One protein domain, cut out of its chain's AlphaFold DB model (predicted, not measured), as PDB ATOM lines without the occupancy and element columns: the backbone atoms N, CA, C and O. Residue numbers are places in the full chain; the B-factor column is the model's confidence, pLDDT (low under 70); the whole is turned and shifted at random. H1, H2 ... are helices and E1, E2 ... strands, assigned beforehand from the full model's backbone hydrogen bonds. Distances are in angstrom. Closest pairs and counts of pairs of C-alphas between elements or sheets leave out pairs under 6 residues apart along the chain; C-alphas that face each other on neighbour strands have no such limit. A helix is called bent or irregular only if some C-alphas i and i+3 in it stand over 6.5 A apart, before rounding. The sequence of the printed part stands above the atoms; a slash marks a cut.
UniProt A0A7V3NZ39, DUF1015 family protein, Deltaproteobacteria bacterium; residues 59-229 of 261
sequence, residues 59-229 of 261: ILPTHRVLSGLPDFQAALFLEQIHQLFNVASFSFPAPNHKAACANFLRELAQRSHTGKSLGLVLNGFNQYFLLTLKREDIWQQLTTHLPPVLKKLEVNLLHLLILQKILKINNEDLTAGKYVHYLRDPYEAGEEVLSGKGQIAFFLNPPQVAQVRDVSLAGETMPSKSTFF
ATOM      1  N   ILE A  59     109.938 114.840 138.581       88.19
ATOM      2  CA  ILE A  59     108.509 115.128 138.713       88.19
ATOM      3  C   ILE A  59     107.777 114.303 137.664       88.19
ATOM      4  O   ILE A  59     107.880 114.574 136.473       88.19
ATOM      5  N   LEU A  60     107.068 113.267 138.101       88.56
ATOM      6  CA  LEU A  60     106.329 112.383 137.206       88.56
ATOM      7  C   LEU A  60     104.926 112.945 136.936       88.56
ATOM      8  O   LEU A  60     104.350 113.614 137.810       88.56
ATOM      9  N   PRO A  61     104.349 112.679 135.749       89.50
ATOM     10  CA  PRO A  61     102.979 113.064 135.470       89.50
ATOM     11  C   PRO A  61     102.013 112.252 136.331       89.50
ATOM     12  O   PRO A  61     102.310 111.157 136.806       89.50
ATOM     13  N   THR A  62     100.818 112.800 136.518       91.38
ATOM     14  CA  THR A  62      99.693 112.064 137.093       91.38
ATOM     15  C   THR A  62      98.567 112.047 136.070       91.38
ATOM     16  O   THR A  62      97.982 113.087 135.747       91.38
ATOM     17  N   HIS A  63      98.301 110.863 135.528       94.88
ATOM     18  CA  HIS A  63      97.228 110.596 134.583       94.88
ATOM     19  C   HIS A  63      95.883 110.574 135.307       94.88
ATOM     20  O   HIS A  63      95.814 110.290 136.506       94.88
ATOM     21  N   ARG A  64      94.813 110.910 134.588       94.75
ATOM     22  CA  ARG A  64      93.458 110.978 135.147       94.75
ATOM     23  C   ARG A  64      92.557 110.022 134.395       94.75
ATOM     24  O   ARG A  64      92.350 110.224 133.203       94.75
ATOM     25  N   VAL A  65      92.015 109.032 135.088       96.75
ATOM     26  CA  VAL A  65      90.958 108.165 134.565       96.75
ATOM     27  C   VAL A  65      89.629 108.680 135.091       96.75
ATOM     28  O   VAL A  65      89.493 108.929 136.289       96.75
ATOM     29  N   LEU A  66      88.669 108.884 134.195       96.62
ATOM     30  CA  LEU A  66      87.309 109.256 134.542       96.62
ATOM     31  C   LEU A  66      86.384 108.050 134.483       96.62
ATOM     32  O   LEU A  66      86.407 107.299 133.505       96.62
ATOM     33  N   SER A  67      85.545 107.906 135.499       95.19
ATOM     34  CA  SER A  67      84.539 106.853 135.621       95.19
ATOM     35  C   SER A  67      83.258 107.419 136.250       95.19
ATOM     36  O   SER A  67      83.271 108.482 136.873       95.19
ATOM     37  N   GLY A  68      82.130 106.732 136.060       93.69
ATOM     38  CA  GLY A  68      80.841 107.122 136.638       93.69
ATOM     39  C   GLY A  68      80.223 108.415 136.087       93.69
ATOM     40  O   GLY A  68      79.316 108.956 136.714       93.69
ATOM     41  N   LEU A  69      80.686 108.925 134.941       93.69
ATOM     42  CA  LEU A  69      80.097 110.084 134.273       93.69
ATOM     43  C   LEU A  69      78.693 109.726 133.749       93.69
ATOM     44  O   LEU A  69      78.588 108.829 132.900       93.69
ATOM     45  N   PRO A  70      77.627 110.396 134.227       89.56
ATOM     46  CA  PRO A  70      76.262 110.113 133.797       89.56
ATOM     47  C   PRO A  70      76.072 110.500 132.329       89.56
ATOM     48  O   PRO A  70      76.586 111.526 131.887       89.56
ATOM     49  N   ASP A  71      75.355 109.659 131.579       89.56
ATOM     50  CA  ASP A  71      74.975 109.886 130.177       89.56
ATOM     51  C   ASP A  71      76.143 110.243 129.233       89.56
ATOM     52  O   ASP A  71      75.962 110.880 128.192       89.56
ATOM     53  N   PHE A  72      77.367 109.830 129.578       95.19
ATOM     54  CA  PHE A  72      78.550 110.144 128.787       95.19
ATOM     55  C   PHE A  72      78.555 109.384 127.458       95.19
ATOM     56  O   PHE A  72      78.626 108.154 127.421       95.19
ATOM     57  N   GLN A  73      78.559 110.135 126.357       94.94
ATOM     58  CA  GLN A  73      78.636 109.597 125.002       94.94
ATOM     59  C   GLN A  73      80.001 109.909 124.390       94.94
ATOM     60  O   GLN A  73      80.282 111.042 123.995       94.94
ATOM     61  N   ALA A  74      80.844 108.882 124.279       95.38
ATOM     62  CA  ALA A  74      82.223 109.032 123.825       95.38
ATOM     63  C   ALA A  74      82.337 109.630 122.408       95.38
ATOM     64  O   ALA A  74      83.228 110.440 122.164       95.38
ATOM     65  N   ALA A  75      81.413 109.298 121.498       95.25
ATOM     66  CA  ALA A  75      81.386 109.857 120.145       95.25
ATOM     67  C   ALA A  75      81.110 111.373 120.140       95.25
ATOM     68  O   ALA A  75      81.891 112.129 119.568       95.25
ATOM     69  N   LEU A  76      80.068 111.829 120.851       95.81
ATOM     70  CA  LEU A  76      79.746 113.260 120.970       95.81
ATOM     71  C   LEU A  76      80.868 114.041 121.661       95.81
ATOM     72  O   LEU A  76      81.206 115.154 121.258       95.81
ATOM     73  N   PHE A  77      81.478 113.450 122.688       97.12
ATOM     74  CA  PHE A  77      82.635 114.047 123.343       97.12
ATOM     75  C   PHE A  77      83.809 114.213 122.370       97.12
ATOM     76  O   PHE A  77      84.422 115.279 122.317       97.12
ATOM     77  N   LEU A  78      84.106 113.191 121.560       96.25
ATOM     78  CA  LEU A  78      85.183 113.256 120.576       96.25
ATOM     79  C   LEU A  78      84.914 114.326 119.501       96.25
ATOM     80  O   LEU A  78      85.835 115.051 119.123       96.25
ATOM     81  N   GLU A  79      83.663 114.504 119.066       96.44
ATOM     82  CA  GLU A  79      83.272 115.598 118.165       96.44
ATOM     83  C   GLU A  79      83.569 116.978 118.769       96.44
ATOM     84  O   GLU A  79      84.164 117.834 118.109       96.44
ATOM     85  N   GLN A  80      83.225 117.194 120.043       96.25
ATOM     86  CA  GLN A  80      83.544 118.437 120.756       96.25
ATOM     87  C   GLN A  80      85.059 118.658 120.871       96.25
ATOM     88  O   GLN A  80      85.541 119.783 120.715       96.25
ATOM     89  N   ILE A  81      85.827 117.588 121.094       97.25
ATOM     90  CA  ILE A  81      87.291 117.642 121.111       97.25
ATOM     91  C   ILE A  81      87.840 118.076 119.745       97.25
ATOM     92  O   ILE A  81      88.667 118.988 119.696       97.25
ATOM     93  N   HIS A  82      87.349 117.527 118.631       96.69
ATOM     94  CA  HIS A  82      87.789 117.919 117.282       96.69
ATOM     95  C   HIS A  82      87.523 119.398 116.943       96.69
ATOM     96  O   HIS A  82      88.243 119.993 116.136       96.69
ATOM     97  N   GLN A  83      86.521 120.027 117.565       96.44
ATOM     98  CA  GLN A  83      86.256 121.460 117.384       96.44
ATOM     99  C   GLN A  83      87.319 122.351 118.051       96.44
ATOM    100  O   GLN A  83      87.555 123.478 117.603       96.44
ATOM    101  N   LEU A  84      87.966 121.860 119.113       96.12
ATOM    102  CA  LEU A  84      88.887 122.625 119.960       96.12
ATOM    103  C   LEU A  84      90.359 122.240 119.770       96.12
ATOM    104  O   LEU A  84      91.243 123.066 120.021       96.12
ATOM    105  N   PHE A  85      90.626 121.021 119.302       97.31
ATOM    106  CA  PHE A  85      91.957 120.433 119.197       97.31
ATOM    107  C   PHE A  85      92.233 119.892 117.792       97.31
ATOM    108  O   PHE A  85      91.351 119.381 117.105       97.31
ATOM    109  N   ASN A  86      93.499 119.958 117.386       96.69
ATOM    110  CA  ASN A  86      94.031 119.077 116.358       96.69
ATOM    111  C   ASN A  86      94.249 117.705 117.000       96.69
ATOM    112  O   ASN A  86      94.872 117.619 118.060       96.69
ATOM    113  N   VAL A  87      93.728 116.655 116.371       97.19
ATOM    114  CA  VAL A  87      93.718 115.296 116.923       97.19
ATOM    115  C   VAL A  87      94.515 114.380 116.007       97.19
ATOM    116  O   VAL A  87      94.197 114.267 114.825       97.19
ATOM    117  N   ALA A  88      95.540 113.730 116.552       97.06
ATOM    118  CA  ALA A  88      96.249 112.641 115.887       97.06
ATOM    119  C   ALA A  88      95.889 111.311 116.558       97.06
ATOM    120  O   ALA A  88      95.916 111.218 117.785       97.06
ATOM    121  N   SER A  89      95.563 110.295 115.760       97.38
ATOM    122  CA  SER A  89      95.107 108.991 116.252       97.38
ATOM    123  C   SER A  89      96.175 107.912 116.100       97.38
ATOM    124  O   SER A  89      96.866 107.843 115.085       97.38
ATOM    125  N   PHE A  90      96.257 107.027 117.089       97.44
ATOM    126  CA  PHE A  90      97.168 105.887 117.143       97.44
ATOM    127  C   PHE A  90      96.351 104.618 117.374       97.44
ATOM    128  O   PHE A  90      96.072 104.238 118.514       97.44
ATOM    129  N   SER A  91      95.911 103.997 116.282       96.69
ATOM    130  CA  SER A  91      95.052 102.813 116.313       96.69
ATOM    131  C   SER A  91      95.818 101.540 116.662       96.69
ATOM    132  O   SER A  91      97.005 101.407 116.359       96.69
ATOM    133  N   PHE A  92      95.121 100.573 117.253       96.25
ATOM    134  CA  PHE A  92      95.672  99.260 117.580       96.25
ATOM    135  C   PHE A  92      94.629  98.144 117.436       96.25
ATOM    136  O   PHE A  92      93.428  98.393 117.558       96.25
ATOM    137  N   PRO A  93      95.062  96.893 117.203       92.31
ATOM    138  CA  PRO A  93      94.180  95.739 117.313       92.31
ATOM    139  C   PRO A  93      93.923  95.419 118.791       92.31
ATOM    140  O   PRO A  93      94.865  95.244 119.560       92.31
ATOM    141  N   ALA A  94      92.661  95.308 119.207       86.62
ATOM    142  CA  ALA A  94      92.335  94.847 120.556       86.62
ATOM    143  C   ALA A  94      92.666  93.346 120.723       86.62
ATOM    144  O   ALA A  94      92.459  92.578 119.781       86.62
ATOM    145  N   PRO A  95      93.163  92.903 121.895       84.69
ATOM    146  CA  PRO A  95      93.478  93.692 123.095       84.69
ATOM    147  C   PRO A  95      94.908  94.284 123.103       84.69
ATOM    148  O   PRO A  95      95.338  94.872 124.091       84.69
ATOM    149  N   ASN A  96      95.676  94.136 122.022       91.06
ATOM    150  CA  ASN A  96      97.102  94.467 121.958       91.06
ATOM    151  C   ASN A  96      97.370  95.966 121.715       91.06
ATOM    152  O   ASN A  96      97.737  96.375 120.615       91.06
ATOM    153  N   HIS A  97      97.265  96.791 122.760       93.94
ATOM    154  CA  HIS A  97      97.454  98.250 122.656       93.94
ATOM    155  C   HIS A  97      98.845  98.767 123.057       93.94
ATOM    156  O   HIS A  97      99.213  99.876 122.673       93.94
ATOM    157  N   LYS A  98      99.664  97.969 123.760       93.19
ATOM    158  CA  LYS A  98     100.938  98.421 124.362       93.19
ATOM    159  C   LYS A  98     101.898  99.097 123.380       93.19
ATOM    160  O   LYS A  98     102.492 100.118 123.715       93.19
ATOM    161  N   ALA A  99     102.046  98.555 122.170       94.44
ATOM    162  CA  ALA A  99     102.926  99.136 121.153       94.44
ATOM    163  C   ALA A  99     102.414 100.500 120.656       94.44
ATOM    164  O   ALA A  99     103.198 101.437 120.495       94.44
ATOM    165  N   ALA A 100     101.097 100.631 120.465       95.38
ATOM    166  CA  ALA A 100     100.481 101.905 120.109       95.38
ATOM    167  C   ALA A 100     100.587 102.911 121.257       95.38
ATOM    168  O   ALA A 100     100.962 104.051 121.002       95.38
ATOM    169  N   CYS A 101     100.366 102.477 122.504       95.94
ATOM    170  CA  CYS A 101     100.565 103.295 123.700       95.94
ATOM    171  C   CYS A 101     102.002 103.835 123.769       95.94
ATOM    172  O   CYS A 101     102.200 105.038 123.895       95.94
ATOM    173  N   ALA A 102     103.015 102.984 123.580       96.25
ATOM    174  CA  ALA A 102     104.417 103.403 123.594       96.25
ATOM    175  C   ALA A 102     104.745 104.438 122.501       96.25
ATOM    176  O   ALA A 102     105.450 105.416 122.760       96.25
ATOM    177  N   ASN A 103     104.224 104.254 121.282       96.19
ATOM    178  CA  ASN A 103     104.403 105.218 120.194       96.19
ATOM    179  C   ASN A 103     103.692 106.545 120.484       96.19
ATOM    180  O   ASN A 103     104.285 107.609 120.322       96.19
ATOM    181  N   PHE A 104     102.457 106.480 120.972       97.38
ATOM    182  CA  PHE A 104     101.674 107.638 121.388       97.38
ATOM    183  C   PHE A 104     102.358 108.432 122.512       97.38
ATOM    184  O   PHE A 104     102.481 109.650 122.408       97.38
ATOM    185  N   LEU A 105     102.858 107.764 123.556       96.00
ATOM    186  CA  LEU A 105     103.564 108.413 124.664       96.00
ATOM    187  C   LEU A 105     104.856 109.088 124.191       96.00
ATOM    188  O   LEU A 105     105.181 110.176 124.661       96.00
ATOM    189  N   ARG A 106     105.569 108.484 123.230       95.75
ATOM    190  CA  ARG A 106     106.754 109.097 122.610       95.75
ATOM    191  C   ARG A 106     106.395 110.398 121.889       95.75
ATOM    192  O   ARG A 106     107.069 111.406 122.077       95.75
ATOM    193  N   GLU A 107     105.320 110.390 121.107       95.44
ATOM    194  CA  GLU A 107     104.820 111.573 120.396       95.44
ATOM    195  C   GLU A 107     104.286 112.655 121.348       95.44
ATOM    196  O   GLU A 107     104.487 113.850 121.111       95.44
ATOM    197  N   LEU A 108     103.638 112.257 122.447       94.94
ATOM    198  CA  LEU A 108     103.197 113.173 123.499       94.94
ATOM    199  C   LEU A 108     104.397 113.853 124.178       94.94
ATOM    200  O   LEU A 108     104.405 115.079 124.313       94.94
ATOM    201  N   ALA A 109     105.434 113.081 124.519       92.56
ATOM    202  CA  ALA A 109     106.647 113.576 125.170       92.56
ATOM    203  C   ALA A 109     107.412 114.596 124.312       92.56
ATOM    204  O   ALA A 109     107.874 115.617 124.827       92.56
ATOM    205  N   GLN A 110     107.483 114.378 122.994       91.38
ATOM    206  CA  GLN A 110     108.097 115.327 122.052       91.38
ATOM    207  C   GLN A 110     107.391 116.693 122.020       91.38
ATOM    208  O   GLN A 110     107.994 117.693 121.633       91.38
ATOM    209  N   ARG A 111     106.124 116.763 122.451       88.38
ATOM    210  CA  ARG A 111     105.322 117.998 122.479       88.38
ATOM    211  C   ARG A 111     105.269 118.673 123.852       88.38
ATOM    212  O   ARG A 111     104.661 119.738 123.964       88.38
ATOM    213  N   SER A 112     105.953 118.120 124.856       79.62
ATOM    214  CA  SER A 112     105.978 118.626 126.241       79.62
ATOM    215  C   SER A 112     106.362 120.104 126.369       79.62
ATOM    216  O   SER A 112     105.844 120.817 127.226       79.62
ATOM    217  N   HIS A 113     107.215 120.612 125.477       71.69
ATOM    218  CA  HIS A 113     107.656 122.010 125.492       71.69
ATOM    219  C   HIS A 113     106.578 123.016 125.068       71.69
ATOM    220  O   HIS A 113     106.716 124.209 125.330       71.69
ATOM    221  N   THR A 114     105.510 122.562 124.407       72.62
ATOM    222  CA  THR A 114     104.456 123.460 123.910       72.62
ATOM    223  C   THR A 114     103.465 123.868 125.002       72.62
ATOM    224  O   THR A 114     102.814 124.903 124.866       72.62
ATOM    225  N   GLY A 115     103.338 123.067 126.072       71.94
ATOM    226  CA  GLY A 115     102.372 123.277 127.158       71.94
ATOM    227  C   GLY A 115     100.903 123.181 126.726       71.94
ATOM    228  O   GLY A 115     100.014 123.629 127.450       71.94
ATOM    229  N   LYS A 116     100.642 122.662 125.520       86.62
ATOM    230  CA  LYS A 116      99.337 122.717 124.839       86.62
ATOM    231  C   LYS A 116      98.908 121.381 124.246       86.62
ATOM    232  O   LYS A 116      97.988 121.336 123.424       86.62
ATOM    233  N   SER A 117      99.571 120.309 124.659       93.50
ATOM    234  CA  SER A 117      99.254 118.960 124.228       93.50
ATOM    235  C   SER A 117      98.833 118.107 125.410       93.50
ATOM    236  O   SER A 117      99.295 118.289 126.530       93.50
ATOM    237  N   LEU A 118      97.917 117.184 125.161       95.75
ATOM    238  CA  LEU A 118      97.519 116.175 126.129       95.75
ATOM    239  C   LEU A 118      97.077 114.927 125.386       95.75
ATOM    240  O   LEU A 118      96.721 114.965 124.210       95.75
ATOM    241  N   GLY A 119      97.133 113.807 126.076       97.31
ATOM    242  CA  GLY A 119      96.731 112.531 125.536       97.31
ATOM    243  C   GLY A 119      95.350 112.109 126.017       97.31
ATOM    244  O   GLY A 119      94.916 112.514 127.094       97.31
ATOM    245  N   LEU A 120      94.680 111.276 125.232       98.00
ATOM    246  CA  LEU A 120      93.321 110.815 125.476       98.00
ATOM    247  C   LEU A 120      93.155 109.362 125.014       98.00
ATOM    248  O   LEU A 120      93.633 108.981 123.950       98.00
ATOM    249  N   VAL A 121      92.418 108.567 125.778       97.81
ATOM    250  CA  VAL A 121      91.824 107.299 125.334       97.81
ATOM    251  C   VAL A 121      90.374 107.259 125.802       97.81
ATOM    252  O   VAL A 121      90.047 107.783 126.869       97.81
ATOM    253  N   LEU A 122      89.504 106.671 124.986       97.56
ATOM    254  CA  LEU A 122      88.069 106.588 125.233       97.56
ATOM    255  C   LEU A 122      87.623 105.133 125.203       97.56
ATOM    256  O   LEU A 122      88.035 104.375 124.324       97.56
ATOM    257  N   ASN A 123      86.745 104.762 126.131       95.56
ATOM    258  CA  ASN A 123      86.126 103.445 126.093       95.56
ATOM    259  C   ASN A 123      85.305 103.294 124.797       95.56
ATOM    260  O   ASN A 123      84.649 104.237 124.350       95.56
ATOM    261  N   GLY A 124      85.371 102.116 124.177       93.12
ATOM    262  CA  GLY A 124      84.761 101.832 122.875       93.12
ATOM    263  C   GLY A 124      85.605 102.236 121.658       93.12
ATOM    264  O   GLY A 124      85.204 101.943 120.533       93.12
ATOM    265  N   PHE A 125      86.778 102.851 121.852       95.12
ATOM    266  CA  PHE A 125      87.702 103.208 120.773       95.12
ATOM    267  C   PHE A 125      89.043 102.493 120.944       95.12
ATOM    268  O   PHE A 125      89.768 102.718 121.910       95.12
ATOM    269  N   ASN A 126      89.437 101.694 119.951       95.94
ATOM    270  CA  ASN A 126      90.742 101.020 119.933       95.94
ATOM    271  C   ASN A 126      91.858 101.942 119.410       95.94
ATOM    272  O   ASN A 126      92.577 101.599 118.466       95.94
ATOM    273  N   GLN A 127      91.931 103.161 119.951       96.94
ATOM    274  CA  GLN A 127      92.879 104.193 119.536       96.94
ATOM    275  C   GLN A 127      93.278 105.088 120.713       96.94
ATOM    276  O   GLN A 127      92.442 105.431 121.549       96.94
ATOM    277  N   TYR A 128      94.537 105.524 120.732       98.00
ATOM    278  CA  TYR A 128      94.956 106.683 121.522       98.00
ATOM    279  C   TYR A 128      94.850 107.950 120.681       98.00
ATOM    280  O   TYR A 128      95.133 107.933 119.484       98.00
ATOM    281  N   PHE A 129      94.492 109.058 121.315       98.19
ATOM    282  CA  PHE A 129      94.353 110.363 120.688       98.19
ATOM    283  C   PHE A 129      95.336 111.344 121.319       98.19
ATOM    284  O   PHE A 129      95.334 111.572 122.526       98.19
ATOM    285  N   LEU A 130      96.174 111.953 120.490       97.56
ATOM    286  CA  LEU A 130      97.031 113.063 120.871       97.56
ATOM    287  C   LEU A 130      96.333 114.365 120.497       97.56
ATOM    288  O   LEU A 130      96.098 114.642 119.321       97.56
ATOM    289  N   LEU A 131      96.005 115.157 121.508       97.19
ATOM    290  CA  LEU A 131      95.301 116.417 121.361       97.19
ATOM    291  C   LEU A 131      96.319 117.549 121.406       97.19
ATOM    292  O   LEU A 131      97.135 117.618 122.319       97.19
ATOM    293  N   THR A 132      96.272 118.450 120.432       95.75
ATOM    294  CA  THR A 132      97.047 119.698 120.432       95.75
ATOM    295  C   THR A 132      96.086 120.862 120.277       95.75
ATOM    296  O   THR A 132      95.286 120.870 119.341       95.75
ATOM    297  N   LEU A 133      96.116 121.823 121.203       95.06
ATOM    298  CA  LEU A 133      95.159 122.929 121.222       95.06
ATOM    299  C   LEU A 133      95.149 123.676 119.877       95.06
ATOM    300  O   LEU A 133      96.178 124.174 119.425       95.06
ATOM    301  N   LYS A 134      93.970 123.751 119.249       94.75
ATOM    302  CA  LYS A 134      93.738 124.452 117.975       94.75
ATOM    303  C   LYS A 134      93.120 125.831 118.204       94.75
ATOM    304  O   LYS A 134      93.482 126.789 117.529       94.75
ATOM    305  N   ARG A 135      92.174 125.934 119.141       93.06
ATOM    306  CA  ARG A 135      91.413 127.162 119.431       93.06
ATOM    307  C   ARG A 135      92.038 127.971 120.562       93.06
ATOM    308  O   ARG A 135      91.546 127.984 121.692       93.06
ATOM    309  N   GLU A 136      93.136 128.651 120.240       91.56
ATOM    310  CA  GLU A 136      93.846 129.521 121.185       91.56
ATOM    311  C   GLU A 136      92.985 130.698 121.662       91.56
ATOM    312  O   GLU A 136      93.072 131.098 122.816       91.56
ATOM    313  N   ASP A 137      92.114 131.218 120.801       93.69
ATOM    314  CA  ASP A 137      91.169 132.287 121.121       93.69
ATOM    315  C   ASP A 137      90.234 131.894 122.274       93.69
ATOM    316  O   ASP A 137      90.063 132.647 123.234       93.69
ATOM    317  N   ILE A 138      89.700 130.669 122.236       92.25
ATOM    318  CA  ILE A 138      88.843 130.138 123.300       92.25
ATOM    319  C   ILE A 138      89.642 129.955 124.594       92.25
ATOM    320  O   ILE A 138      89.134 130.247 125.680       92.25
ATOM    321  N   TRP A 139      90.882 129.472 124.491       93.25
ATOM    322  CA  TRP A 139      91.762 129.304 125.645       93.25
ATOM    323  C   TRP A 139      92.108 130.640 126.303       93.25
ATOM    324  O   TRP A 139      92.009 130.772 127.523       93.25
ATOM    325  N   GLN A 140      92.445 131.655 125.507       91.75
ATOM    326  CA  GLN A 140      92.745 132.999 125.991       91.75
ATOM    327  C   GLN A 140      91.540 133.621 126.693       91.75
ATOM    328  O   GLN A 140      91.696 134.129 127.801       91.75
ATOM    329  N   GLN A 141      90.343 133.508 126.108       92.44
ATOM    330  CA  GLN A 141      89.104 133.989 126.724       92.44
ATOM    331  C   GLN A 141      88.848 133.317 128.077       92.44
ATOM    332  O   GLN A 141      88.649 134.008 129.080       92.44
ATOM    333  N   LEU A 142      88.919 131.981 128.127       91.31
ATOM    334  CA  LEU A 142      88.682 131.204 129.348       91.31
ATOM    335  C   LEU A 142      89.688 131.538 130.458       91.31
ATOM    336  O   LEU A 142      89.339 131.530 131.635       91.31
ATOM    337  N   THR A 143      90.925 131.859 130.086       91.88
ATOM    338  CA  THR A 143      92.029 132.086 131.026       91.88
ATOM    339  C   THR A 143      92.403 133.553 131.192       91.88
ATOM    340  O   THR A 143      93.478 133.852 131.703       91.88
ATOM    341  N   THR A 144      91.545 134.495 130.789       92.25
ATOM    342  CA  THR A 144      91.837 135.942 130.867       92.25
ATOM    343  C   THR A 144      92.272 136.370 132.273       92.25
ATOM    344  O   THR A 144      93.228 137.127 132.411       92.25
ATOM    345  N   HIS A 145      91.630 135.811 133.301       89.00
ATOM    346  CA  HIS A 145      91.869 136.095 134.717       89.00
ATOM    347  C   HIS A 145      93.091 135.377 135.316       89.00
ATOM    348  O   HIS A 145      93.480 135.683 136.438       89.00
ATOM    349  N   LEU A 146      93.688 134.414 134.604       89.69
ATOM    350  CA  LEU A 146      94.805 133.634 135.133       89.69
ATOM    351  C   LEU A 146      96.153 134.305 134.855       89.69
ATOM    352  O   LEU A 146      96.364 134.851 133.767       89.69
ATOM    353  N   PRO A 147      97.123 134.188 135.770       90.88
ATOM    354  CA  PRO A 147      98.502 134.572 135.510       90.88
ATOM    355  C   PRO A 147      99.128 133.772 134.356       90.88
ATOM    356  O   PRO A 147      98.827 132.585 134.187       90.88
ATOM    357  N   PRO A 148     100.070 134.359 133.591       88.75
ATOM    358  CA  PRO A 148     100.718 133.686 132.463       88.75
ATOM    359  C   PRO A 148     101.375 132.344 132.808       88.75
ATOM    360  O   PRO A 148     101.367 131.436 131.977       88.75
ATOM    361  N   VAL A 149     101.919 132.200 134.023       89.31
ATOM    362  CA  VAL A 149     102.563 130.957 134.488       89.31
ATOM    363  C   VAL A 149     101.584 129.785 134.547       89.31
ATOM    364  O   VAL A 149     101.948 128.672 134.183       89.31
ATOM    365  N   LEU A 150     100.319 130.039 134.897       88.75
ATOM    366  CA  LEU A 150      99.274 129.019 134.955       88.75
ATOM    367  C   LEU A 150      98.711 128.682 133.567       88.75
ATOM    368  O   LEU A 150      98.333 127.536 133.329       88.75
ATOM    369  N   LYS A 151      98.706 129.637 132.625       87.94
ATOM    370  CA  LYS A 151      98.208 129.417 131.249       87.94
ATOM    371  C   LYS A 151      99.061 128.446 130.432       87.94
ATOM    372  O   LYS A 151      98.581 127.912 129.437       87.94
ATOM    373  N   LYS A 152     100.325 128.254 130.819       85.06
ATOM    374  CA  LYS A 152     101.286 127.376 130.132       85.06
ATOM    375  C   LYS A 152     101.235 125.922 130.612       85.06
ATOM    376  O   LYS A 152     101.990 125.095 130.110       85.06
ATOM    377  N   LEU A 153     100.406 125.618 131.609       88.31
ATOM    378  CA  LEU A 153     100.345 124.295 132.214       88.31
ATOM    379  C   LEU A 153      99.291 123.426 131.525       88.31
ATOM    380  O   LEU A 153      98.100 123.737 131.569       88.31
ATOM    381  N   GLU A 154      99.712 122.277 130.994       90.06
ATOM    382  CA  GLU A 154      98.815 121.280 130.383       90.06
ATOM    383  C   GLU A 154      97.731 120.805 131.363       90.06
ATOM    384  O   GLU A 154      96.596 120.533 130.977       90.06
ATOM    385  N   VAL A 155      98.044 120.765 132.663       90.25
ATOM    386  CA  VAL A 155      97.064 120.392 133.686       90.25
ATOM    387  C   VAL A 155      95.912 121.395 133.800       90.25
ATOM    388  O   VAL A 155      94.770 120.989 134.006       90.25
ATOM    389  N   ASN A 156      96.178 122.690 133.601       91.31
ATOM    390  CA  ASN A 156      95.128 123.707 133.576       91.31
ATOM    391  C   ASN A 156      94.323 123.635 132.284       91.31
ATOM    392  O   ASN A 156      93.111 123.834 132.318       91.31
ATOM    393  N   LEU A 157      94.973 123.310 131.163       92.62
ATOM    394  CA  LEU A 157      94.274 123.044 129.911       92.62
ATOM    395  C   LEU A 157      93.269 121.900 130.093       92.62
ATOM    396  O   LEU A 157      92.096 122.056 129.762       92.62
ATOM    397  N   LEU A 158      93.689 120.793 130.708       93.88
ATOM    398  CA  LEU A 158      92.802 119.679 131.030       93.88
ATOM    399  C   LEU A 158      91.673 120.101 131.985       93.88
ATOM    400  O   LEU A 158      90.501 119.904 131.668       93.88
ATOM    401  N   HIS A 159      91.997 120.698 133.133       91.69
ATOM    402  CA  HIS A 159      90.999 121.043 134.151       91.69
ATOM    403  C   HIS A 159      89.970 122.070 133.664       91.69
ATOM    404  O   HIS A 159      88.770 121.846 133.799       91.69
ATOM    405  N   LEU A 160      90.414 123.184 133.086       92.25
ATOM    406  CA  LEU A 160      89.522 124.294 132.752       92.25
ATOM    407  C   LEU A 160      88.785 124.040 131.437       92.25
ATOM    408  O   LEU A 160      87.569 124.225 131.353       92.25
ATOM    409  N   LEU A 161      89.508 123.619 130.394       94.12
ATOM    410  CA  LEU A 161      88.917 123.489 129.065       94.12
ATOM    411  C   LEU A 161      88.138 122.183 128.919       94.12
ATOM    412  O   LEU A 161      87.044 122.201 128.370       94.12
ATOM    413  N   ILE A 162      88.667 121.060 129.407       95.25
ATOM    414  CA  ILE A 162      88.020 119.762 129.199       95.25
ATOM    415  C   ILE A 162      87.108 119.412 130.372       95.25
ATOM    416  O   ILE A 162      85.909 119.245 130.163       95.25
ATOM    417  N   LEU A 163      87.630 119.336 131.600       93.62
ATOM    418  CA  LEU A 163      86.832 118.860 132.737       93.62
ATOM    419  C   LEU A 163      85.690 119.829 133.073       93.62
ATOM    420  O   LEU A 163      84.536 119.417 133.123       93.62
ATOM    421  N   GLN A 164      85.982 121.122 133.223       92.56
ATOM    422  CA  GLN A 164      84.965 122.114 133.578       92.56
ATOM    423  C   GLN A 164      84.121 122.559 132.378       92.56
ATOM    424  O   GLN A 164      82.892 122.553 132.446       92.56
ATOM    425  N   LYS A 165      84.743 122.970 131.263       92.56
ATOM    426  CA  LYS A 165      83.982 123.557 130.148       92.56
ATOM    427  C   LYS A 165      83.252 122.518 129.290       92.56
ATOM    428  O   LYS A 165      82.093 122.784 128.957       92.56
ATOM    429  N   ILE A 166      83.881 121.391 128.945       93.94
ATOM    430  CA  ILE A 166      83.269 120.347 128.097       93.94
ATOM    431  C   ILE A 166      82.457 119.363 128.946       93.94
ATOM    432  O   ILE A 166      81.259 119.226 128.723       93.94
ATOM    433  N   LEU A 167      83.083 118.729 129.944       93.75
ATOM    434  CA  LEU A 167      82.465 117.664 130.746       93.75
ATOM    435  C   LEU A 167      81.603 118.172 131.912       93.75
ATOM    436  O   LEU A 167      80.931 117.371 132.554       93.75
ATOM    437  N   LYS A 168      81.607 119.483 132.187       92.50
ATOM    438  CA  LYS A 168      80.824 120.120 133.266       92.50
ATOM    439  C   LYS A 168      81.111 119.568 134.669       92.50
ATOM    440  O   LYS A 168      80.273 119.681 135.555       92.50
ATOM    441  N   ILE A 169      82.312 119.035 134.887       90.06
ATOM    442  CA  ILE A 169      82.774 118.568 136.195       90.06
ATOM    443  C   ILE A 169      83.271 119.780 136.984       90.06
ATOM    444  O   ILE A 169      84.214 120.459 136.571       90.06
ATOM    445  N   ASN A 170      82.624 120.071 138.111       84.62
ATOM    446  CA  ASN A 170      82.978 121.208 138.955       84.62
ATOM    447  C   ASN A 170      84.166 120.877 139.889       84.62
ATOM    448  O   ASN A 170      84.600 119.731 140.015       84.62
ATOM    449  N   ASN A 171      84.714 121.893 140.562       81.44
ATOM    450  CA  ASN A 171      85.855 121.706 141.465       81.44
ATOM    451  C   ASN A 171      85.529 120.855 142.702       81.44
ATOM    452  O   ASN A 171      86.426 120.202 143.236       81.44
ATOM    453  N   GLU A 172      84.277 120.855 143.159       82.06
ATOM    454  CA  GLU A 172      83.840 120.067 144.314       82.06
ATOM    455  C   GLU A 172      83.891 118.570 143.992       82.06
ATOM    456  O   GLU A 172      84.498 117.807 144.741       82.06
ATOM    457  N   ASP A 173      83.381 118.161 142.828       84.25
ATOM    458  CA  ASP A 173      83.435 116.784 142.332       84.25
ATOM    459  C   ASP A 173      84.886 116.309 142.126       84.25
ATOM    460  O   ASP A 173      85.227 115.168 142.460       84.25
ATOM    461  N   LEU A 174      85.761 117.189 141.615       78.88
ATOM    462  CA  LEU A 174      87.196 116.908 141.465       78.88
ATOM    463  C   LEU A 174      87.884 116.709 142.821       78.88
ATOM    464  O   LEU A 174      88.720 115.812 142.964       78.88
ATOM    465  N   THR A 175      87.538 117.538 143.809       76.06
ATOM    466  CA  THR A 175      88.123 117.501 145.158       76.06
ATOM    467  C   THR A 175      87.632 116.287 145.939       76.06
ATOM    468  O   THR A 175      88.433 115.612 146.583       76.06
ATOM    469  N   ALA A 176      86.346 115.953 145.812       80.81
ATOM    470  CA  ALA A 176      85.750 114.748 146.377       80.81
ATOM    471  C   ALA A 176      86.268 113.459 145.714       80.81
ATOM    472  O   ALA A 176      86.069 112.374 146.252       80.81
ATOM    473  N   GLY A 177      86.926 113.558 144.550       80.81
ATOM    474  CA  GLY A 177      87.402 112.397 143.797       80.81
ATOM    475  C   GLY A 177      86.259 111.533 143.265       80.81
ATOM    476  O   GLY A 177      86.449 110.340 143.057       80.81
ATOM    477  N   LYS A 178      85.079 112.125 143.057       85.50
ATOM    478  CA  LYS A 178      83.844 111.407 142.716       85.50
ATOM    479  C   LYS A 178      83.923 110.694 141.367       85.50
ATOM    480  O   LYS A 178      83.428 109.584 141.233       85.50
ATOM    481  N   TYR A 179      84.542 111.356 140.390       90.12
ATOM    482  CA  TYR A 179      84.644 110.875 139.011       90.12
ATOM    483  C   TYR A 179      86.082 110.638 138.556       90.12
ATOM    484  O   TYR A 179      86.279 110.191 137.436       90.12
ATOM    485  N   VAL A 180      87.090 111.007 139.358       91.81
ATOM    486  CA  VAL A 180      88.490 111.078 138.906       91.81
ATOM    487  C   VAL A 180      89.386 110.171 139.731       91.81
ATOM    488  O   VAL A 180      89.636 110.425 140.912       91.81
ATOM    489  N   HIS A 181      89.967 109.187 139.057       91.31
ATOM    490  CA  HIS A 181      91.041 108.350 139.563       91.31
ATOM    491  C   HIS A 181      92.382 108.853 139.032       91.31
ATOM    492  O   HIS A 181      92.503 109.288 137.888       91.31
ATOM    493  N   TYR A 182      93.401 108.820 139.886       91.38
ATOM    494  CA  TYR A 182      94.725 109.351 139.581       91.38
ATOM    495  C   TYR A 182      95.717 108.198 139.498       91.38
ATOM    496  O   TYR A 182      95.960 107.529 140.504       91.38
ATOM    497  N   LEU A 183      96.304 107.998 138.323       92.19
ATOM    498  CA  LEU A 183      97.254 106.920 138.060       92.19
ATOM    499  C   LEU A 183      98.605 107.474 137.621       92.19
ATOM    500  O   LEU A 183      98.701 108.532 137.001       92.19
ATOM    501  N   ARG A 184      99.663 106.749 137.977       90.06
ATOM    502  CA  ARG A 184     101.047 107.099 137.624       90.06
ATOM    503  C   ARG A 184     101.536 106.333 136.407       90.06
ATOM    504  O   ARG A 184     102.307 106.880 135.630       90.06
ATOM    505  N   ASP A 185     101.092 105.091 136.255       93.31
ATOM    506  CA  ASP A 185     101.452 104.268 135.112       93.31
ATOM    507  C   ASP A 185     100.494 104.562 133.939       93.31
ATOM    508  O   ASP A 185      99.278 104.377 134.075       93.31
ATOM    509  N   PRO A 186     100.997 105.042 132.786       94.56
ATOM    510  CA  PRO A 186     100.160 105.263 131.614       94.56
ATOM    511  C   PRO A 186      99.589 103.962 131.035       94.56
ATOM    512  O   PRO A 186      98.496 103.971 130.470       94.56
ATOM    513  N   TYR A 187     100.282 102.831 131.166       94.94
ATOM    514  CA  TYR A 187      99.752 101.553 130.701       94.94
ATOM    515  C   TYR A 187      98.555 101.137 131.549       94.94
ATOM    516  O   TYR A 187      97.522 100.798 130.983       94.94
ATOM    517  N   GLU A 188      98.649 101.254 132.875       95.81
ATOM    518  CA  GLU A 188      97.526 100.992 133.785       95.81
ATOM    519  C   GLU A 188      96.326 101.902 133.480       95.81
ATOM    520  O   GLU A 188      95.202 101.421 133.365       95.81
ATOM    521  N   ALA A 189      96.567 103.197 133.242       96.00
ATOM    522  CA  ALA A 189      95.508 104.141 132.880       96.00
ATOM    523  C   ALA A 189      94.820 103.800 131.549       96.00
ATOM    524  O   ALA A 189      93.602 103.935 131.428       96.00
ATOM    525  N   GLY A 190      95.586 103.345 130.553       95.62
ATOM    526  CA  GLY A 190      95.033 102.846 129.296       95.62
ATOM    527  C   GLY A 190      94.211 101.572 129.488       95.62
ATOM    528  O   GLY A 190      93.077 101.499 129.020       95.62
ATOM    529  N   GLU A 191      94.756 100.593 130.211       95.19
ATOM    530  CA  GLU A 191      94.091  99.319 130.512       95.19
ATOM    531  C   GLU A 191      92.765  99.521 131.257       95.19
ATOM    532  O   GLU A 191      91.776  98.854 130.953       95.19
ATOM    533  N   GLU A 192      92.700 100.452 132.212       95.88
ATOM    534  CA  GLU A 192      91.481 100.703 132.986       95.88
ATOM    535  C   GLU A 192      90.310 101.136 132.091       95.88
ATOM    536  O   GLU A 192      89.185 100.661 132.249       95.88
ATOM    537  N   VAL A 193      90.571 101.973 131.089       96.62
ATOM    538  CA  VAL A 193      89.543 102.425 130.142       96.62
ATOM    539  C   VAL A 193      89.220 101.356 129.108       96.62
ATOM    540  O   VAL A 193      88.051 101.102 128.833       96.62
ATOM    541  N   LEU A 194      90.240 100.698 128.551       95.25
ATOM    542  CA  LEU A 194      90.060  99.689 127.502       95.25
ATOM    543  C   LEU A 194      89.406  98.401 128.024       95.25
ATOM    544  O   LEU A 194      88.732  97.709 127.266       95.25
ATOM    545  N   SER A 195      89.548  98.103 129.318       94.12
ATOM    546  CA  SER A 195      88.824  97.017 129.999       94.12
ATOM    547  C   SER A 195      87.396  97.395 130.417       94.12
ATOM    548  O   SER A 195      86.671  96.554 130.947       94.12
ATOM    549  N   GLY A 196      86.983  98.648 130.194       93.62
ATOM    550  CA  GLY A 196      85.647  99.151 130.504       93.62
ATOM    551  C   GLY A 196      85.423  99.582 131.956       93.62
ATOM    552  O   GLY A 196      84.297  99.936 132.302       93.62
ATOM    553  N   LYS A 197      86.459  99.584 132.809       94.38
ATOM    554  CA  LYS A 197      86.368 100.111 134.186       94.38
ATOM    555  C   LYS A 197      86.287 101.641 134.203       94.38
ATOM    556  O   LYS A 197      85.581 102.213 135.029       94.38
ATOM    557  N   GLY A 198      86.995 102.292 133.279       95.44
ATOM    558  CA  GLY A 198      86.954 103.732 133.039       95.44
ATOM    559  C   GLY A 198      86.219 104.089 131.745       95.44
ATOM    560  O   GLY A 198      86.094 103.282 130.828       95.44
ATOM    561  N   GLN A 199      85.752 105.331 131.650       97.62
ATOM    562  CA  GLN A 199      85.147 105.894 130.438       97.62
ATOM    563  C   GLN A 199      86.167 106.676 129.606       97.62
ATOM    564  O   GLN A 199      86.116 106.644 128.375       97.62
ATOM    565  N   ILE A 200      87.092 107.373 130.270       98.06
ATOM    566  CA  ILE A 200      88.089 108.246 129.644       98.06
ATOM    567  C   ILE A 200      89.401 108.136 130.415       98.06
ATOM    568  O   ILE A 200      89.360 108.099 131.640       98.06
ATOM    569  N   ALA A 201      90.555 108.172 129.750       97.88
ATOM    570  CA  ALA A 201      91.812 108.480 130.430       97.88
ATOM    571  C   ALA A 201      92.573 109.590 129.718       97.88
ATOM    572  O   ALA A 201      92.680 109.612 128.492       97.88
ATOM    573  N   PHE A 202      93.098 110.508 130.525       97.75
ATOM    574  CA  PHE A 202      93.902 111.639 130.101       97.75
ATOM    575  C   PHE A 202      95.360 111.445 130.492       97.75
ATOM    576  O   PHE A 202      95.684 111.195 131.659       97.75
ATOM    577  N   PHE A 203      96.237 111.650 129.515       96.69
ATOM    578  CA  PHE A 203      97.682 111.557 129.665       96.69
ATOM    579  C   PHE A 203      98.296 112.952 129.610       96.69
ATOM    580  O   PHE A 203      97.886 113.790 128.811       96.69
ATOM    581  N   LEU A 204      99.275 113.204 130.470       93.88
ATOM    582  CA  LEU A 204      99.928 114.501 130.612       93.88
ATOM    583  C   LEU A 204     101.432 114.303 130.540       93.88
ATOM    584  O   LEU A 204     101.925 113.246 130.949       93.88
ATOM    585  N   ASN A 205     102.147 115.328 130.083       91.69
ATOM    586  CA  ASN A 205     103.587 115.350 130.242       91.69
ATOM    587  C   ASN A 205     103.963 115.652 131.700       91.69
ATOM    588  O   ASN A 205     103.201 116.304 132.427       91.69
ATOM    589  N   PRO A 206     105.130 115.170 132.161       89.12
ATOM    590  CA  PRO A 206     105.674 115.576 133.448       89.12
ATOM    591  C   PRO A 206     105.832 117.104 133.491       89.12
ATOM    592  O   PRO A 206     106.430 117.674 132.573       89.12
ATOM    593  N   PRO A 207     105.336 117.785 134.538       87.38
ATOM    594  CA  PRO A 207     105.611 119.203 134.701       87.38
ATOM    595  C   PRO A 207     107.102 119.410 134.974       87.38
ATOM    596  O   PRO A 207     107.737 118.657 135.711       87.38
ATOM    597  N   GLN A 208     107.665 120.462 134.392       86.94
ATOM    598  CA  GLN A 208     109.069 120.792 134.585       86.94
ATOM    599  C   GLN A 208     109.287 121.444 135.950       86.94
ATOM    600  O   GLN A 208     108.472 122.241 136.417       86.94
ATOM    601  N   VAL A 209     110.449 121.193 136.549       86.44
ATOM    602  CA  VAL A 209     110.873 121.844 137.797       86.44
ATOM    603  C   VAL A 209     110.783 123.371 137.699       86.44
ATOM    604  O   VAL A 209     110.275 124.027 138.610       86.44
ATOM    605  N   ALA A 210     111.209 123.941 136.567       87.12
ATOM    606  CA  ALA A 210     111.114 125.376 136.314       87.12
ATOM    607  C   ALA A 210     109.663 125.881 136.374       87.12
ATOM    608  O   ALA A 210     109.410 126.912 136.985       87.12
ATOM    609  N   GLN A 211     108.700 125.128 135.830       87.88
ATOM    610  CA  GLN A 211     107.283 125.496 135.897       87.88
ATOM    611  C   GLN A 211     106.778 125.513 137.342       87.88
ATOM    612  O   GLN A 211     106.094 126.455 137.729       87.88
ATOM    613  N   VAL A 212     107.143 124.516 138.156       87.38
ATOM    614  CA  VAL A 212     106.762 124.489 139.579       87.38
ATOM    615  C   VAL A 212     107.341 125.694 140.317       87.38
ATOM    616  O   VAL A 212     106.612 126.405 141.009       87.38
ATOM    617  N   ARG A 213     108.635 125.966 140.121       88.44
ATOM    618  CA  ARG A 213     109.317 127.120 140.715       88.44
ATOM    619  C   ARG A 213     108.643 128.433 140.325       88.44
ATOM    620  O   ARG A 213     108.386 129.261 141.194       88.44
ATOM    621  N   ASP A 214     108.372 128.630 139.040       89.88
ATOM    622  CA  ASP A 214     107.835 129.883 138.514       89.88
ATOM    623  C   ASP A 214     106.395 130.124 139.001       89.88
ATOM    624  O   ASP A 214     106.044 131.254 139.337       89.88
ATOM    625  N   VAL A 215     105.583 129.064 139.127       89.38
ATOM    626  CA  VAL A 215     104.244 129.128 139.742       89.38
ATOM    627  C   VAL A 215     104.338 129.533 141.212       89.38
ATOM    628  O   VAL A 215     103.668 130.474 141.632       89.38
ATOM    629  N   SER A 216     105.217 128.891 141.988       87.88
ATOM    630  CA  SER A 216     105.398 129.237 143.401       87.88
ATOM    631  C   SER A 216     105.941 130.654 143.604       87.88
ATOM    632  O   SER A 216     105.517 131.352 144.522       87.88
ATOM    633  N   LEU A 217     106.866 131.113 142.755       89.12
ATOM    634  CA  LEU A 217     107.398 132.480 142.811       89.12
ATOM    635  C   LEU A 217     106.348 133.539 142.457       89.12
ATOM    636  O   LEU A 217     106.455 134.664 142.942       89.12
ATOM    637  N   ALA A 218     105.344 133.181 141.655       89.19
ATOM    638  CA  ALA A 218     104.198 134.033 141.360       89.19
ATOM    639  C   ALA A 218     103.156 134.072 142.497       89.19
ATOM    640  O   ALA A 218     102.188 134.814 142.388       89.19
ATOM    641  N   GLY A 219     103.345 133.302 143.579       87.44
ATOM    642  CA  GLY A 219     102.369 133.184 144.668       87.44
ATOM    643  C   GLY A 219     101.148 132.334 144.307       87.44
ATOM    644  O   GLY A 219     100.148 132.365 145.018       87.44
ATOM    645  N   GLU A 220     101.234 131.579 143.213       89.31
ATOM    646  CA  GLU A 220     100.146 130.770 142.677       89.31
ATOM    647  C   GLU A 220     100.274 129.300 143.079       89.31
ATOM    648  O   GLU A 220     101.327 128.827 143.517       89.31
ATOM    649  N   THR A 221      99.192 128.547 142.877       85.25
ATOM    650  CA  THR A 221      99.156 127.100 143.120       85.25
ATOM    651  C   THR A 221      98.819 126.337 141.843       85.25
ATOM    652  O   THR A 221      97.980 126.749 141.043       85.25
ATOM    653  N   MET A 222      99.494 125.205 141.629       84.88
ATOM    654  CA  MET A 222      99.072 124.256 140.600       84.88
ATOM    655  C   MET A 222      97.812 123.520 141.076       84.88
ATOM    656  O   MET A 222      97.634 123.349 142.284       84.88
ATOM    657  N   PRO A 223      96.964 123.011 140.164       80.81
ATOM    658  CA  PRO A 223      95.837 122.182 140.564       80.81
ATOM    659  C   PRO A 223      96.255 120.988 141.426       80.81
ATOM    660  O   PRO A 223      97.383 120.489 141.331       80.81
ATOM    661  N   SER A 224      95.333 120.482 142.241       73.19
ATOM    662  CA  SER A 224      95.604 119.326 143.096       73.19
ATOM    663  C   SER A 224      96.102 118.121 142.283       73.19
ATOM    664  O   SER A 224      95.686 117.888 141.145       73.19
ATOM    665  N   LYS A 225      97.042 117.367 142.874       76.94
ATOM    666  CA  LYS A 225      97.635 116.149 142.288       76.94
ATOM    667  C   LYS A 225      98.275 116.374 140.902       76.94
ATOM    668  O   LYS A 225      98.260 115.486 140.054       76.94
ATOM    669  N   SER A 226      98.844 117.562 140.671       74.44
ATOM    670  CA  SER A 226      99.567 117.893 139.429       74.44
ATOM    671  C   SER A 226     101.032 117.460 139.426       74.44
ATOM    672  O   SER A 226     101.597 117.258 138.357       74.44
ATOM    673  N   THR A 227     101.656 117.330 140.598       80.06
ATOM    674  CA  THR A 227     103.097 117.074 140.734       80.06
ATOM    675  C   THR A 227     103.354 115.826 141.568       80.06
ATOM    676  O   THR A 227     103.009 115.787 142.754       80.06
ATOM    677  N   PHE A 228     104.010 114.822 140.984       82.75
ATOM    678  CA  PHE A 228     104.486 113.654 141.716       82.75
ATOM    679  C   PHE A 228     106.018 113.647 141.811       82.75
ATOM    680  O   PHE A 228     106.703 113.138 140.929       82.75
ATOM    681  N   PHE A 229     106.553 114.213 142.895       84.88
ATOM    682  CA  PHE A 229     107.992 114.194 143.171       84.88
ATOM    683  C   PHE A 229     108.487 112.785 143.522       84.88
ATOM    684  O   PHE A 229     107.900 112.127 144.390       84.88
TER     685      PHE A 229
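What this domain is: This is residues 59 to 229 of the 261 residues of the protein "DUF1015 family protein" of Deltaproteobacteria bacterium (UniProt A0A7V3NZ39). A strongly twisted sheet of six strands makes the core, with H2 and H7 packed on one face and H1 and H5 on the other, H5 beside the strands rather than over one. H3, H4 and H8 gather beyond the sheet toward one end of the longest axis, where H8 packs on H4 and H3 on H5, while the link after E2 reaches toward the other end. The printed part has 171 residues, with eight named helices and six named strands in the order E1 H1 E2 H2 E3 E4 H3 H4 H5 H6 E5 H7 E6 H8, of mixed class, helices and strands. The sheet's order is E2 E4 E3 E6 E1 E5, all antiparallel. The whole is compact, with a radius of gyration of the C-alphas of 15.2 A and spans of 46 by 31 by 30 A.

Where its parts are: E1, residues 63 to 66, begins with C-alpha 63 at (97.228, 110.596, 134.583). H1, residues 74 to 84, is 15.6 A long from first to last C-alpha, and E2, residues 85 to 91, is 18.1 A. H2, residues 98 to 110, is 18.5 A long and begins with C-alpha 98 at (100.938, 98.421, 124.362). E3, residues 117 to 122, is 16.7 A long, and E4, residues 127 to 133, is 18.9 A. H3 has residues 136 to 142 and H4 residues 148 to 151. H5, residues 154 to 166, is 15.7 A long and neither bent nor irregular, but only just: C-alphas 161 and 164 are 6.2 A apart. Then come H6, residues 171 to 176, E5, residues 180 to 183, H7, residues 186 to 194 and 12.2 A long, and E6, residues 200 to 203. H8, residues 209 to 217 and 12.3 A long, ends with C-alpha 217 at (107.398, 132.480, 142.811).

How they stand to each other: The edge strands of the sheet are E2 and E5, and its strands' lines turn by 122 degrees from edge to edge. E2 and E4 are antiparallel at 161 degrees, with N 86 and O 132 at 2.8 A. E3 and E4 form a hairpin, with N 120 and O 129 at 2.8 A. Between E3 and E6, N 119 and O 203 are 2.8 A apart; between E6 and E1, N 66 and O 200 are 2.8 A apart; between E1 and E5, N 65 and O 181 are 2.9 A apart. These pairs are within hydrogen-bond range. The sheet and its helices make three layers, helices on both faces of a sheet: H1 and H5 on one face, H2 and H7 on the other. E2, H2, E3 and E5, H7, E6 are split strand-helix-strand units, two strands running the same way with another strand between them, each with a right-handed crossover. H2 lies over E4 at a height over the sheet of 8.9 A, its C-alpha of Leu 108 coming to 6.7 A from that of Leu 130. H7 lies over E6 at a height of 7.1 A, with the closest C-alphas, of Val 193 and Ile 200, 6.0 A apart. H1 lies over E4 and E3 at a height of 8.8 A. H3 touches H5, which touches it with residues 157 to 161 alone; the closest C-alphas of the two, those of Trp 139 and Leu 161, are 7.3 A apart. H4 touches H8, with the C-alphas of Val 149 and Val 215 5.8 A apart. H6 is not on the sheet and is close to H5 but not clearly touching, at 7.9 A between the C-alphas of Asn 171 and Gln 164. Every O i to N i+4 pair is within hydrogen-bond range in H2, H3, H6 and H8; H1 has 6 of 7, H5 6 of 9 and H7 4 of 5, and H4 is too short for such a pair.

The domain as a whole: The C-alphas of Pro 93 and Gly 219 are the two farthest apart, at 47.1 A. The printed part has no cut and no long link. Residues 218 to 229 hold no named element, but residues 228 to 229 pair antiparallel with residues 59 to 60. The mean pLDDT of the printed part is 91.5, and no printed residue is under 70.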